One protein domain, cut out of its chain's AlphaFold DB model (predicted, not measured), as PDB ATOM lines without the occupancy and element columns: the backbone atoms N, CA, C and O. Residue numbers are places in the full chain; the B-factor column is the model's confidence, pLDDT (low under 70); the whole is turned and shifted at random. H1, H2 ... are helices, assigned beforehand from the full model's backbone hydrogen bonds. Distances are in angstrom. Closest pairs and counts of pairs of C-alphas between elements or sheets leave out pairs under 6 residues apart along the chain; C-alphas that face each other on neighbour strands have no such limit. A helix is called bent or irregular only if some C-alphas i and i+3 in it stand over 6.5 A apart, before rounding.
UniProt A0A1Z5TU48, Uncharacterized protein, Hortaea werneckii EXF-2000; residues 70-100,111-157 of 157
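Overview. This is residues 70 to 100 and 111 to 157 of the 157 residues of an uncharacterized protein of Hortaea werneckii EXF-2000 (UniProt A0A1Z5TU48). Two long helices, H1 and H2, lie side by side and run opposite ways at a shallow angle, and a long tail with the tiny helix H3 lies beyond the end of H2. The helix pair is the body, H1 has a kink, and residues 152 to 157 at the end of the tail stick out. The printed part has 78 residues with three named helices, in the order H1, H2, H3, and no named strand; the class is all helix. The whole is only just extended, close to loose, with a radius of gyration of the C-alphas of 17.6 A, and its elongated outline spans 54 by 30 by 18 A.

Arrangement. H1, residues 70 to 94, touches H2, residues 112 to 133, with 20 pairs of C-alphas within 8 A. Their closest C-alphas are those of Ala 89 and Asn 119, 5.1 A apart. Their lines stand at a shallow tilt of 28 degrees, opposite ways, and their centres are 11.5 A apart. H1 has a kink of 31 degrees near residue 88; it is neither bent nor irregular, but only just: C-alphas 85 and 88 are 6.4 A apart. H3, residues 151 to 154, is apart from H1 and from H2. Every O i to N i+4 pair is within hydrogen-bond range in H2, and 19 of 21 are in H1; H3 is too short for such a pair, and its one O i to N i+3 pair is not within range.

Along the chain. H1 begins at C-alpha 70, at (167.023, 255.434, 223.349), and measures 35.7 A from its first to its last C-alpha, over 25 residues. H2 has 22 residues and measures 31.5 A, from C-alpha 112 at (179.316, 221.332, 202.918) to C-alpha 133 at (179.799, 248.685, 218.437). H3 has four residues and ends at C-alpha 154, at (192.383, 258.301, 231.876).

Size, cuts and confidence. The two C-alphas farthest apart are those of Ala 99 and Asp 157, at 56.1 A. Residues 101 to 110 are cut out, and C-alphas 100 and 111 are 17.0 A apart across this cut, which falls in the link from H1 to H2. The link from H2 to H3 is long: residues 134 to 150 hold no named element. Residues 152 to 157, of which 152 to 154 belong to H3, stand free, and Asp 157 is the chain's last residue. The mean pLDDT of the printed part is 72.5; residues 96 to 100 and 135 to 157 are under 70.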
ATOM      1  N   PHE A  70     167.719 256.204 224.379       84.75
ATOM      2  CA  PHE A  70     167.023 255.434 223.349       84.75
ATOM      3  C   PHE A  70     167.984 254.871 222.290       84.75
ATOM      4  O   PHE A  70     167.935 253.679 221.990       84.75
ATOM      5  N   ASN A  71     168.907 255.688 221.775       83.62
ATOM      6  CA  ASN A  71     169.900 255.240 220.795       83.62
ATOM      7  C   ASN A  71     170.803 254.126 221.352       83.62
ATOM      8  O   ASN A  71     171.097 253.165 220.640       83.62
ATOM      9  N   ALA A  72     171.186 254.206 222.630       83.44
ATOM     10  CA  ALA A  72     171.946 253.149 223.293       83.44
ATOM     11  C   ALA A  72     171.145 251.836 223.408       83.44
ATOM     12  O   ALA A  72     171.697 250.757 223.171       83.44
ATOM     13  N   PHE A  73     169.839 251.905 223.701       87.50
ATOM     14  CA  PHE A  73     168.961 250.728 223.723       87.50
ATOM     15  C   PHE A  73     168.826 250.078 222.345       87.50
ATOM     16  O   PHE A  73     168.970 248.861 222.233       87.50
ATOM     17  N   ILE A  74     168.589 250.870 221.295       87.38
ATOM     18  CA  ILE A  74     168.474 250.355 219.924       87.38
ATOM     19  C   ILE A  74     169.788 249.713 219.469       87.38
ATOM     20  O   ILE A  74     169.768 248.592 218.962       87.38
ATOM     21  N   GLY A  75     170.931 250.366 219.710       85.19
ATOM     22  CA  GLY A  75     172.247 249.799 219.408       85.19
ATOM     23  C   GLY A  75     172.482 248.467 220.128       85.19
ATOM     24  O   GLY A  75     172.837 247.473 219.497       85.19
ATOM     25  N   THR A  76     172.178 248.404 221.427       86.94
ATOM     26  CA  THR A  76     172.274 247.155 222.204       86.94
ATOM     27  C   THR A  76     171.353 246.062 221.651       86.94
ATOM     28  O   THR A  76     171.769 244.911 221.525       86.94
ATOM     29  N   GLY A  77     170.120 246.409 221.268       89.44
ATOM     30  CA  GLY A  77     169.169 245.474 220.664       89.44
ATOM     31  C   GLY A  77     169.672 244.875 219.349       89.44
ATOM     32  O   GLY A  77     169.534 243.671 219.133       89.44
ATOM     33  N   LEU A  78     170.322 245.677 218.501       88.12
ATOM     34  CA  LEU A  78     170.941 245.201 217.259       88.12
ATOM     35  C   LEU A  78     172.093 244.221 217.528       88.12
ATOM     36  O   LEU A  78     172.191 243.197 216.852       88.12
ATOM     37  N   ILE A  79     172.928 244.487 218.537       87.25
ATOM     38  CA  ILE A  79     174.009 243.574 218.941       87.25
ATOM     39  C   ILE A  79     173.428 242.244 219.433       87.25
ATOM     40  O   ILE A  79     173.850 241.180 218.983       87.25
ATOM     41  N   LEU A  80     172.422 242.293 220.313       88.75
ATOM     42  CA  LEU A  80     171.746 241.091 220.807       88.75
ATOM     43  C   LEU A  80     171.123 240.285 219.660       88.75
ATOM     44  O   LEU A  80     171.286 239.067 219.613       88.75
ATOM     45  N   GLN A  81     170.489 240.956 218.695       89.38
ATOM     46  CA  GLN A  81     169.919 240.326 217.504       89.38
ATOM     47  C   GLN A  81     170.981 239.599 216.664       89.38
ATOM     48  O   GLN A  81     170.754 238.470 216.220       89.38
ATOM     49  N   LEU A  82     172.150 240.217 216.466       89.19
ATOM     50  CA  LEU A  82     173.276 239.599 215.760       89.19
ATOM     51  C   LEU A  82     173.797 238.366 216.506       89.19
ATOM     52  O   LEU A  82     174.001 237.319 215.890       89.19
ATOM     53  N   ILE A  83     173.938 238.447 217.831       88.88
ATOM     54  CA  ILE A  83     174.350 237.312 218.671       88.88
ATOM     55  C   ILE A  83     173.334 236.167 218.572       88.88
ATOM     56  O   ILE A  83     173.729 235.012 218.394       88.88
ATOM     57  N   THR A  84     172.032 236.460 218.623       90.25
ATOM     58  CA  THR A  84     170.972 235.455 218.449       90.25
ATOM     59  C   THR A  84     171.079 234.742 217.103       90.25
ATOM     60  O   THR A  84     170.883 233.530 217.046       90.25
ATOM     61  N   PHE A  85     171.433 235.446 216.024       86.88
ATOM     62  CA  PHE A  85     171.665 234.825 214.716       86.88
ATOM     63  C   PHE A  85     172.982 234.044 214.635       86.88
ATOM     64  O   PHE A  85     173.047 233.019 213.952       86.88
ATOM     65  N   ALA A  86     174.014 234.467 215.362       87.69
ATOM     66  CA  ALA A  86     175.277 233.744 215.445       87.69
ATOM     67  C   ALA A  86     175.175 232.451 216.268       87.69
ATOM     68  O   ALA A  86     175.882 231.491 215.971       87.69
ATOM     69  N   PHE A  87     174.286 232.385 217.262       87.44
ATOM     70  CA  PHE A  87     174.127 231.222 218.140       87.44
ATOM     71  C   PHE A  87     173.863 229.893 217.396       87.44
ATOM     72  O   PHE A  87     174.630 228.944 217.591       87.44
ATOM     73  N   PRO A  88     172.858 229.770 216.501       84.50
ATOM     74  CA  PRO A  88     172.650 228.538 215.741       84.50
ATOM     75  C   PRO A  88     173.800 228.245 214.764       84.50
ATOM     76  O   PRO A  88     174.148 227.080 214.569       84.50
ATOM     77  N   ALA A  89     174.427 229.276 214.181       84.56
ATOM     78  CA  ALA A  89     175.590 229.106 213.309       84.56
ATOM     79  C   ALA A  89     176.785 228.516 214.080       84.56
ATOM     80  O   ALA A  89     177.394 227.546 213.625       84.56
ATOM     81  N   ALA A  90     177.061 229.029 215.281       83.94
ATOM     82  CA  ALA A  90     178.091 228.524 216.180       83.94
ATOM     83  C   ALA A  90     177.795 227.089 216.640       83.94
ATOM     84  O   ALA A  90     178.680 226.236 216.603       83.94
ATOM     85  N   LEU A  91     176.542 226.782 216.997       83.62
ATOM     86  CA  LEU A  91     176.146 225.435 217.409       83.62
ATOM     87  C   LEU A  91     176.344 224.406 216.285       83.62
ATOM     88  O   LEU A  91     176.789 223.285 216.538       83.62
ATOM     89  N   LEU A  92     176.060 224.786 215.035       80.56
ATOM     90  CA  LEU A  92     176.295 223.940 213.861       80.56
ATOM     91  C   LEU A  92     177.787 223.716 213.571       80.56
ATOM     92  O   LEU A  92     178.148 222.616 213.145       80.56
ATOM     93  N   LEU A  93     178.640 224.720 213.811       79.25
ATOM     94  CA  LEU A  93     180.101 224.587 213.718       79.25
ATOM     95  C   LEU A  93     180.639 223.647 214.805       79.25
ATOM     96  O   LEU A  93     181.377 222.712 214.495       79.25
ATOM     97  N   LEU A  94     180.211 223.837 216.060       77.62
ATOM     98  CA  LEU A  94     180.609 223.008 217.204       77.62
ATOM     99  C   LEU A  94     180.186 221.543 217.031       77.62
ATOM    100  O   LEU A  94     180.951 220.631 217.333       77.62
ATOM    101  N   ARG A  95     178.990 221.300 216.482       75.12
ATOM    102  CA  ARG A  95     178.469 219.949 216.204       75.12
ATOM    103  C   ARG A  95     178.889 219.392 214.836       75.12
ATOM    104  O   ARG A  95     178.311 218.404 214.387       75.12
ATOM    105  N   ARG A  96     179.864 220.008 214.155       65.81
ATOM    106  CA  ARG A  96     180.460 219.539 212.885       65.81
ATOM    107  C   ARG A  96     179.468 219.189 211.761       65.81
ATOM    108  O   ARG A  96     179.790 218.377 210.901       65.81
ATOM    109  N   ARG A  97     178.263 219.775 211.744       64.12
ATOM    110  CA  ARG A  97     177.165 219.354 210.842       64.12
ATOM    111  C   ARG A  97     176.909 217.830 210.848       64.12
ATOM    112  O   ARG A  97     176.654 217.248 209.797       64.12
ATOM    113  N   LEU A  98     176.970 217.182 212.014       57.59
ATOM    114  CA  LEU A  98     176.616 215.763 212.164       57.59
ATOM    115  C   LEU A  98     175.231 215.465 211.551       57.59
ATOM    116  O   LEU A  98     174.279 216.222 211.760       57.59
ATOM    117  N   ALA A  99     175.110 214.334 210.845       55.84
ATOM    118  CA  ALA A  99     173.899 213.908 210.125       55.84
ATOM    119  C   ALA A  99     172.642 213.796 211.014       55.84
ATOM    120  O   ALA A  99     171.521 213.853 210.517       55.84
ATOM    121  N   GLN A 100     172.823 213.707 212.336       55.47
ATOM    122  CA  GLN A 100     171.750 213.712 213.333       55.47
ATOM    123  C   GLN A 100     171.013 215.064 213.435       55.47
ATOM    124  O   GLN A 100     169.825 215.090 213.732       55.47
ATOM    125  N   PRO A 111     176.128 222.777 199.663       76.88
ATOM    126  CA  PRO A 111     177.438 222.138 199.683       76.88
ATOM    127  C   PRO A 111     178.128 222.357 201.030       76.88
ATOM    128  O   PRO A 111     178.088 223.459 201.585       76.88
ATOM    129  N   ALA A 112     178.751 221.306 201.570       71.81
ATOM    130  CA  ALA A 112     179.316 221.332 202.918       71.81
ATOM    131  C   ALA A 112     180.312 222.488 203.102       71.81
ATOM    132  O   ALA A 112     180.229 223.202 204.096       71.81
ATOM    133  N   VAL A 113     181.174 222.727 202.109       75.00
ATOM    134  CA  VAL A 113     182.188 223.794 202.119       75.00
ATOM    135  C   VAL A 113     181.557 225.185 202.232       75.00
ATOM    136  O   VAL A 113     181.910 225.942 203.132       75.00
ATOM    137  N   ILE A 114     180.557 225.491 201.396       81.44
ATOM    138  CA  ILE A 114     179.822 226.770 201.446       81.44
ATOM    139  C   ILE A 114     179.155 226.933 202.812       81.44
ATOM    140  O   ILE A 114     179.181 228.001 203.414       81.44
ATOM    141  N   GLY A 115     178.597 225.844 203.334       77.25
ATOM    142  CA  GLY A 115     177.965 225.825 204.635       77.25
ATOM    143  C   GLY A 115     178.908 226.065 205.820       77.25
ATOM    144  O   GLY A 115     178.474 226.632 206.822       77.25
ATOM    145  N   TRP A 116     180.162 225.627 205.728       78.25
ATOM    146  CA  TRP A 116     181.197 225.888 206.730       78.25
ATOM    147  C   TRP A 116     181.687 227.333 206.660       78.25
ATOM    148  O   TRP A 116     181.708 228.007 207.686       78.25
ATOM    149  N   ILE A 117     181.997 227.821 205.454       84.62
ATOM    150  CA  ILE A 117     182.462 229.196 205.230       84.62
ATOM    151  C   ILE A 117     181.394 230.201 205.662       84.62
ATOM    152  O   ILE A 117     181.707 231.139 206.387       84.62
ATOM    153  N   ALA A 118     180.132 229.985 205.284       83.69
ATOM    154  CA  ALA A 118     179.039 230.878 205.653       83.69
ATOM    155  C   ALA A 118     178.857 230.953 207.176       83.69
ATOM    156  O   ALA A 118     178.824 232.045 207.729       83.69
ATOM    157  N   ASN A 119     178.817 229.808 207.868       84.88
ATOM    158  CA  ASN A 119     178.650 229.788 209.322       84.88
ATOM    159  C   ASN A 119     179.851 230.417 210.049       84.88
ATOM    160  O   ASN A 119     179.662 231.188 210.987       84.88
ATOM    161  N   ALA A 120     181.080 230.106 209.620       84.94
ATOM    162  CA  ALA A 120     182.293 230.692 210.191       84.94
ATOM    163  C   ALA A 120     182.351 232.207 209.944       84.94
ATOM    164  O   ALA A 120     182.659 232.966 210.859       84.94
ATOM    165  N   GLY A 121     181.971 232.645 208.741       88.06
ATOM    166  CA  GLY A 121     181.839 234.051 208.382       88.06
ATOM    167  C   GLY A 121     180.807 234.773 209.245       88.06
ATOM    168  O   GLY A 121     181.113 235.828 209.785       88.06
ATOM    169  N   THR A 122     179.621 234.193 209.464       86.56
ATOM    170  CA  THR A 122     178.586 234.780 210.332       86.56
ATOM    171  C   THR A 122     179.073 234.948 211.771       86.56
ATOM    172  O   THR A 122     178.871 236.010 212.360       86.56
ATOM    173  N   VAL A 123     179.736 233.936 212.340       87.69
ATOM    174  CA  VAL A 123     180.266 234.008 213.712       87.69
ATOM    175  C   VAL A 123     181.404 235.024 213.808       87.69
ATOM    176  O   VAL A 123     181.363 235.895 214.674       87.69
ATOM    177  N   GLY A 124     182.380 234.970 212.896       88.06
ATOM    178  CA  GLY A 124     183.501 235.913 212.873       88.06
ATOM    179  C   GLY A 124     183.041 237.358 212.687       88.06
ATOM    180  O   GLY A 124     183.448 238.240 213.437       88.06
ATOM    181  N   PHE A 125     182.120 237.593 211.751       88.00
ATOM    182  CA  PHE A 125     181.543 238.914 211.519       88.00
ATOM    183  C   PHE A 125     180.766 239.420 212.737       88.00
ATOM    184  O   PHE A 125     180.920 240.577 213.112       88.00
ATOM    185  N   THR A 126     179.999 238.561 213.414       86.94
ATOM    186  CA  THR A 126     179.277 238.951 214.635       86.94
ATOM    187  C   THR A 126     180.231 239.373 215.752       86.94
ATOM    188  O   THR A 126     179.968 240.366 216.429       86.94
ATOM    189  N   ILE A 127     181.359 238.673 215.924       86.25
ATOM    190  CA  ILE A 127     182.393 239.040 216.905       86.25
ATOM    191  C   ILE A 127     182.993 240.407 216.561       86.25
ATOM    192  O   ILE A 127     183.045 241.283 217.423       86.25
ATOM    193  N   ILE A 128     183.391 240.610 215.302       86.62
ATOM    194  CA  ILE A 128     183.964 241.879 214.834       86.62
ATOM    195  C   ILE A 128     182.974 243.021 215.069       86.62
ATOM    196  O   ILE A 128     183.310 244.004 215.721       86.62
ATOM    197  N   VAL A 129     181.733 242.877 214.605       84.25
ATOM    198  CA  VAL A 129     180.703 243.910 214.749       84.25
ATOM    199  C   VAL A 129     180.439 244.214 216.224       84.25
ATOM    200  O   VAL A 129     180.398 245.381 216.594       84.25
ATOM    201  N   THR A 130     180.360 243.203 217.093       81.06
ATOM    202  CA  THR A 130     180.168 243.417 218.539       81.06
ATOM    203  C   THR A 130     181.290 244.265 219.145       81.06
ATOM    204  O   THR A 130     181.015 245.169 219.928       81.06
ATOM    205  N   ILE A 131     182.546 244.027 218.756       81.56
ATOM    206  CA  ILE A 131     183.691 244.825 219.222       81.56
ATOM    207  C   ILE A 131     183.586 246.265 218.713       81.56
ATOM    208  O   ILE A 131     183.739 247.201 219.494       81.56
ATOM    209  N   PHE A 132     183.284 246.452 217.427       79.06
ATOM    210  CA  PHE A 132     183.170 247.779 216.820       79.06
ATOM    211  C   PHE A 132     182.031 248.611 217.418       79.06
ATOM    212  O   PHE A 132     182.194 249.812 217.601       79.06
ATOM    213  N   TRP A 133     180.908 247.990 217.776       72.12
ATOM    214  CA  TRP A 133     179.799 248.685 218.437       72.12
ATOM    215  C   TRP A 133     180.085 249.058 219.898       72.12
ATOM    216  O   TRP A 133     179.425 249.943 220.437       72.12
ATOM    217  N   CYS A 134     181.070 248.422 220.535       70.12
ATOM    218  CA  CYS A 134     181.554 248.802 221.864       70.12
ATOM    219  C   CYS A 134     182.589 249.944 221.826       70.12
ATOM    220  O   CYS A 134     182.950 250.458 222.887       70.12
ATOM    221  N   LEU A 135     183.077 250.341 220.642       68.56
ATOM    222  CA  LEU A 135     184.006 251.463 220.485       68.56
ATOM    223  C   LEU A 135     183.251 252.808 220.434       68.56
ATOM    224  O   LEU A 135     182.174 252.891 219.839       68.56
ATOM    225  N   PRO A 136     183.796 253.881 221.040       59.84
ATOM    226  CA  PRO A 136     183.165 255.198 221.037       59.84
ATOM    227  C   PRO A 136     183.148 255.809 219.628       59.84
ATOM    228  O   PRO A 136     184.146 255.789 218.914       59.84
ATOM    229  N   THR A 137     182.013 256.393 219.238       54.06
ATOM    230  CA  THR A 137     181.782 256.937 217.888       54.06
ATOM    231  C   THR A 137     182.245 258.385 217.699       54.06
ATOM    232  O   THR A 137     182.236 258.873 216.571       54.06
ATOM    233  N   VAL A 138     182.651 259.086 218.768       52.59
ATOM    234  CA  VAL A 138     183.078 260.497 218.724       52.59
ATOM    235  C   VAL A 138     184.249 260.785 219.673       52.59
ATOM    236  O   VAL A 138     184.242 260.365 220.830       52.59
ATOM    237  N   PHE A 139     185.229 261.548 219.181       48.00
ATOM    238  CA  PHE A 139     186.282 262.218 219.956       48.00
ATOM    239  C   PHE A 139     186.056 263.743 219.850       48.00
ATOM    240  O   PHE A 139     185.777 264.199 218.740       48.00
ATOM    241  N   PRO A 140     186.178 264.562 220.919       51.34
ATOM    242  CA  PRO A 140     186.556 264.236 222.294       51.34
ATOM    243  C   PRO A 140     185.376 263.709 223.133       51.34
ATOM    244  O   PRO A 140     184.215 264.041 222.902       51.34
ATOM    245  N   VAL A 141     185.687 262.873 224.126       50.16
ATOM    246  CA  VAL A 141     184.705 262.193 224.982       50.16
ATOM    247  C   VAL A 141     184.185 263.124 226.085       50.16
ATOM    248  O   VAL A 141     184.901 263.468 227.020       50.16
ATOM    249  N   ALA A 142     182.926 263.553 225.981       46.38
ATOM    250  CA  ALA A 142     182.244 264.282 227.051       46.38
ATOM    251  C   ALA A 142     181.684 263.302 228.113       46.38
ATOM    252  O   ALA A 142     181.258 262.200 227.746       46.38
ATOM    253  N   PRO A 143     181.597 263.684 229.407       51.88
ATOM    254  CA  PRO A 143     181.094 262.826 230.496       51.88
ATOM    255  C   PRO A 143     179.686 262.255 230.269       51.88
ATOM    256  O   PRO A 143     179.313 261.253 230.873       51.88
ATOM    257  N   SER A 144     178.905 262.875 229.384       52.72
ATOM    258  CA  SER A 144     177.564 262.442 228.992       52.72
ATOM    259  C   SER A 144     177.537 261.245 228.029       52.72
ATOM    260  O   SER A 144     176.456 260.721 227.776       52.72
ATOM    261  N   ASN A 145     178.686 260.813 227.489       49.84
ATOM    262  CA  ASN A 145     178.781 259.816 226.412       49.84
ATOM    263  C   ASN A 145     179.604 258.556 226.758       49.84
ATOM    264  O   ASN A 145     179.942 257.787 225.858       49.84
ATOM    265  N   MET A 146     179.948 258.314 228.027       48.59
ATOM    266  CA  MET A 146     180.841 257.205 228.398       48.59
ATOM    267  C   MET A 146     180.126 255.982 228.982       48.59
ATOM    268  O   MET A 146     179.326 256.084 229.911       48.59
ATOM    269  N   SER A 147     180.544 254.792 228.536       50.88
ATOM    270  CA  SER A 147     180.537 253.592 229.375       50.88
ATOM    271  C   SER A 147     181.673 253.712 230.409       50.88
ATOM    272  O   SER A 147     182.786 254.130 230.083       50.88
ATOM    273  N   LYS A 148     181.410 253.368 231.681       49.03
ATOM    274  CA  LYS A 148     182.324 253.548 232.841       49.03
ATOM    275  C   LYS A 148     183.766 253.045 232.636       49.03
ATOM    276  O   LYS A 148     184.668 253.489 233.341       49.03
ATOM    277  N   PHE A 149     183.985 252.132 231.694       45.47
ATOM    278  CA  PHE A 149     185.271 251.480 231.457       45.47
ATOM    279  C   PHE A 149     186.347 252.427 230.898       45.47
ATOM    280  O   PHE A 149     187.515 252.299 231.247       45.47
ATOM    281  N   ALA A 150     185.967 253.422 230.091       45.47
ATOM    282  CA  ALA A 150     186.926 254.368 229.515       45.47
ATOM    283  C   ALA A 150     187.346 255.488 230.492       45.47
ATOM    284  O   ALA A 150     188.386 256.107 230.297       45.47
ATOM    285  N   TYR A 151     186.577 255.743 231.560       49.12
ATOM    286  CA  TYR A 151     186.864 256.823 232.521       49.12
ATOM    287  C   TYR A 151     188.002 256.441 233.474       49.12
ATOM    288  O   TYR A 151     188.818 257.274 233.850       49.12
ATOM    289  N   LEU A 152     188.096 255.155 233.818       51.38
ATOM    290  CA  LEU A 152     189.088 254.651 234.769       51.38
ATOM    291  C   LEU A 152     190.512 254.553 234.202       51.38
ATOM    292  O   LEU A 152     191.452 254.532 234.989       51.38
ATOM    293  N   ASN A 153     190.690 254.511 232.877       51.69
ATOM    294  CA  ASN A 153     192.026 254.467 232.266       51.69
ATOM    295  C   ASN A 153     192.653 255.852 232.058       51.69
ATOM    296  O   ASN A 153     193.863 255.930 231.938       51.69
ATOM    297  N   ILE A 154     191.865 256.930 232.050       54.72
ATOM    298  CA  ILE A 154     192.383 258.301 231.876       54.72
ATOM    299  C   ILE A 154     192.848 258.904 233.213       54.72
ATOM    300  O   ILE A 154     193.675 259.798 233.224       54.72
ATOM    301  N   LEU A 155     192.348 258.405 234.349       51.25
ATOM    302  CA  LEU A 155     192.772 258.848 235.688       51.25
ATOM    303  C   LEU A 155     193.986 258.081 236.236       51.25
ATOM    304  O   LEU A 155     194.324 258.232 237.410       51.25
ATOM    305  N   LYS A 156     194.574 257.192 235.428       45.25
ATOM    306  CA  LYS A 156     195.719 256.368 235.826       45.25
ATOM    307  C   LYS A 156     197.046 256.827 235.205       45.25
ATOM    308  O   LYS A 156     198.079 256.291 235.599       45.25
ATOM    309  N   ASP A 157     196.987 257.820 234.321       39.88
ATOM    310  CA  ASP A 157     198.121 258.592 233.803       39.88
ATOM    311  C   ASP A 157     198.057 260.023 234.367       39.88
ATOM    312  O   ASP A 157     199.134 260.632 234.554       39.88
TER     313      ASP A 157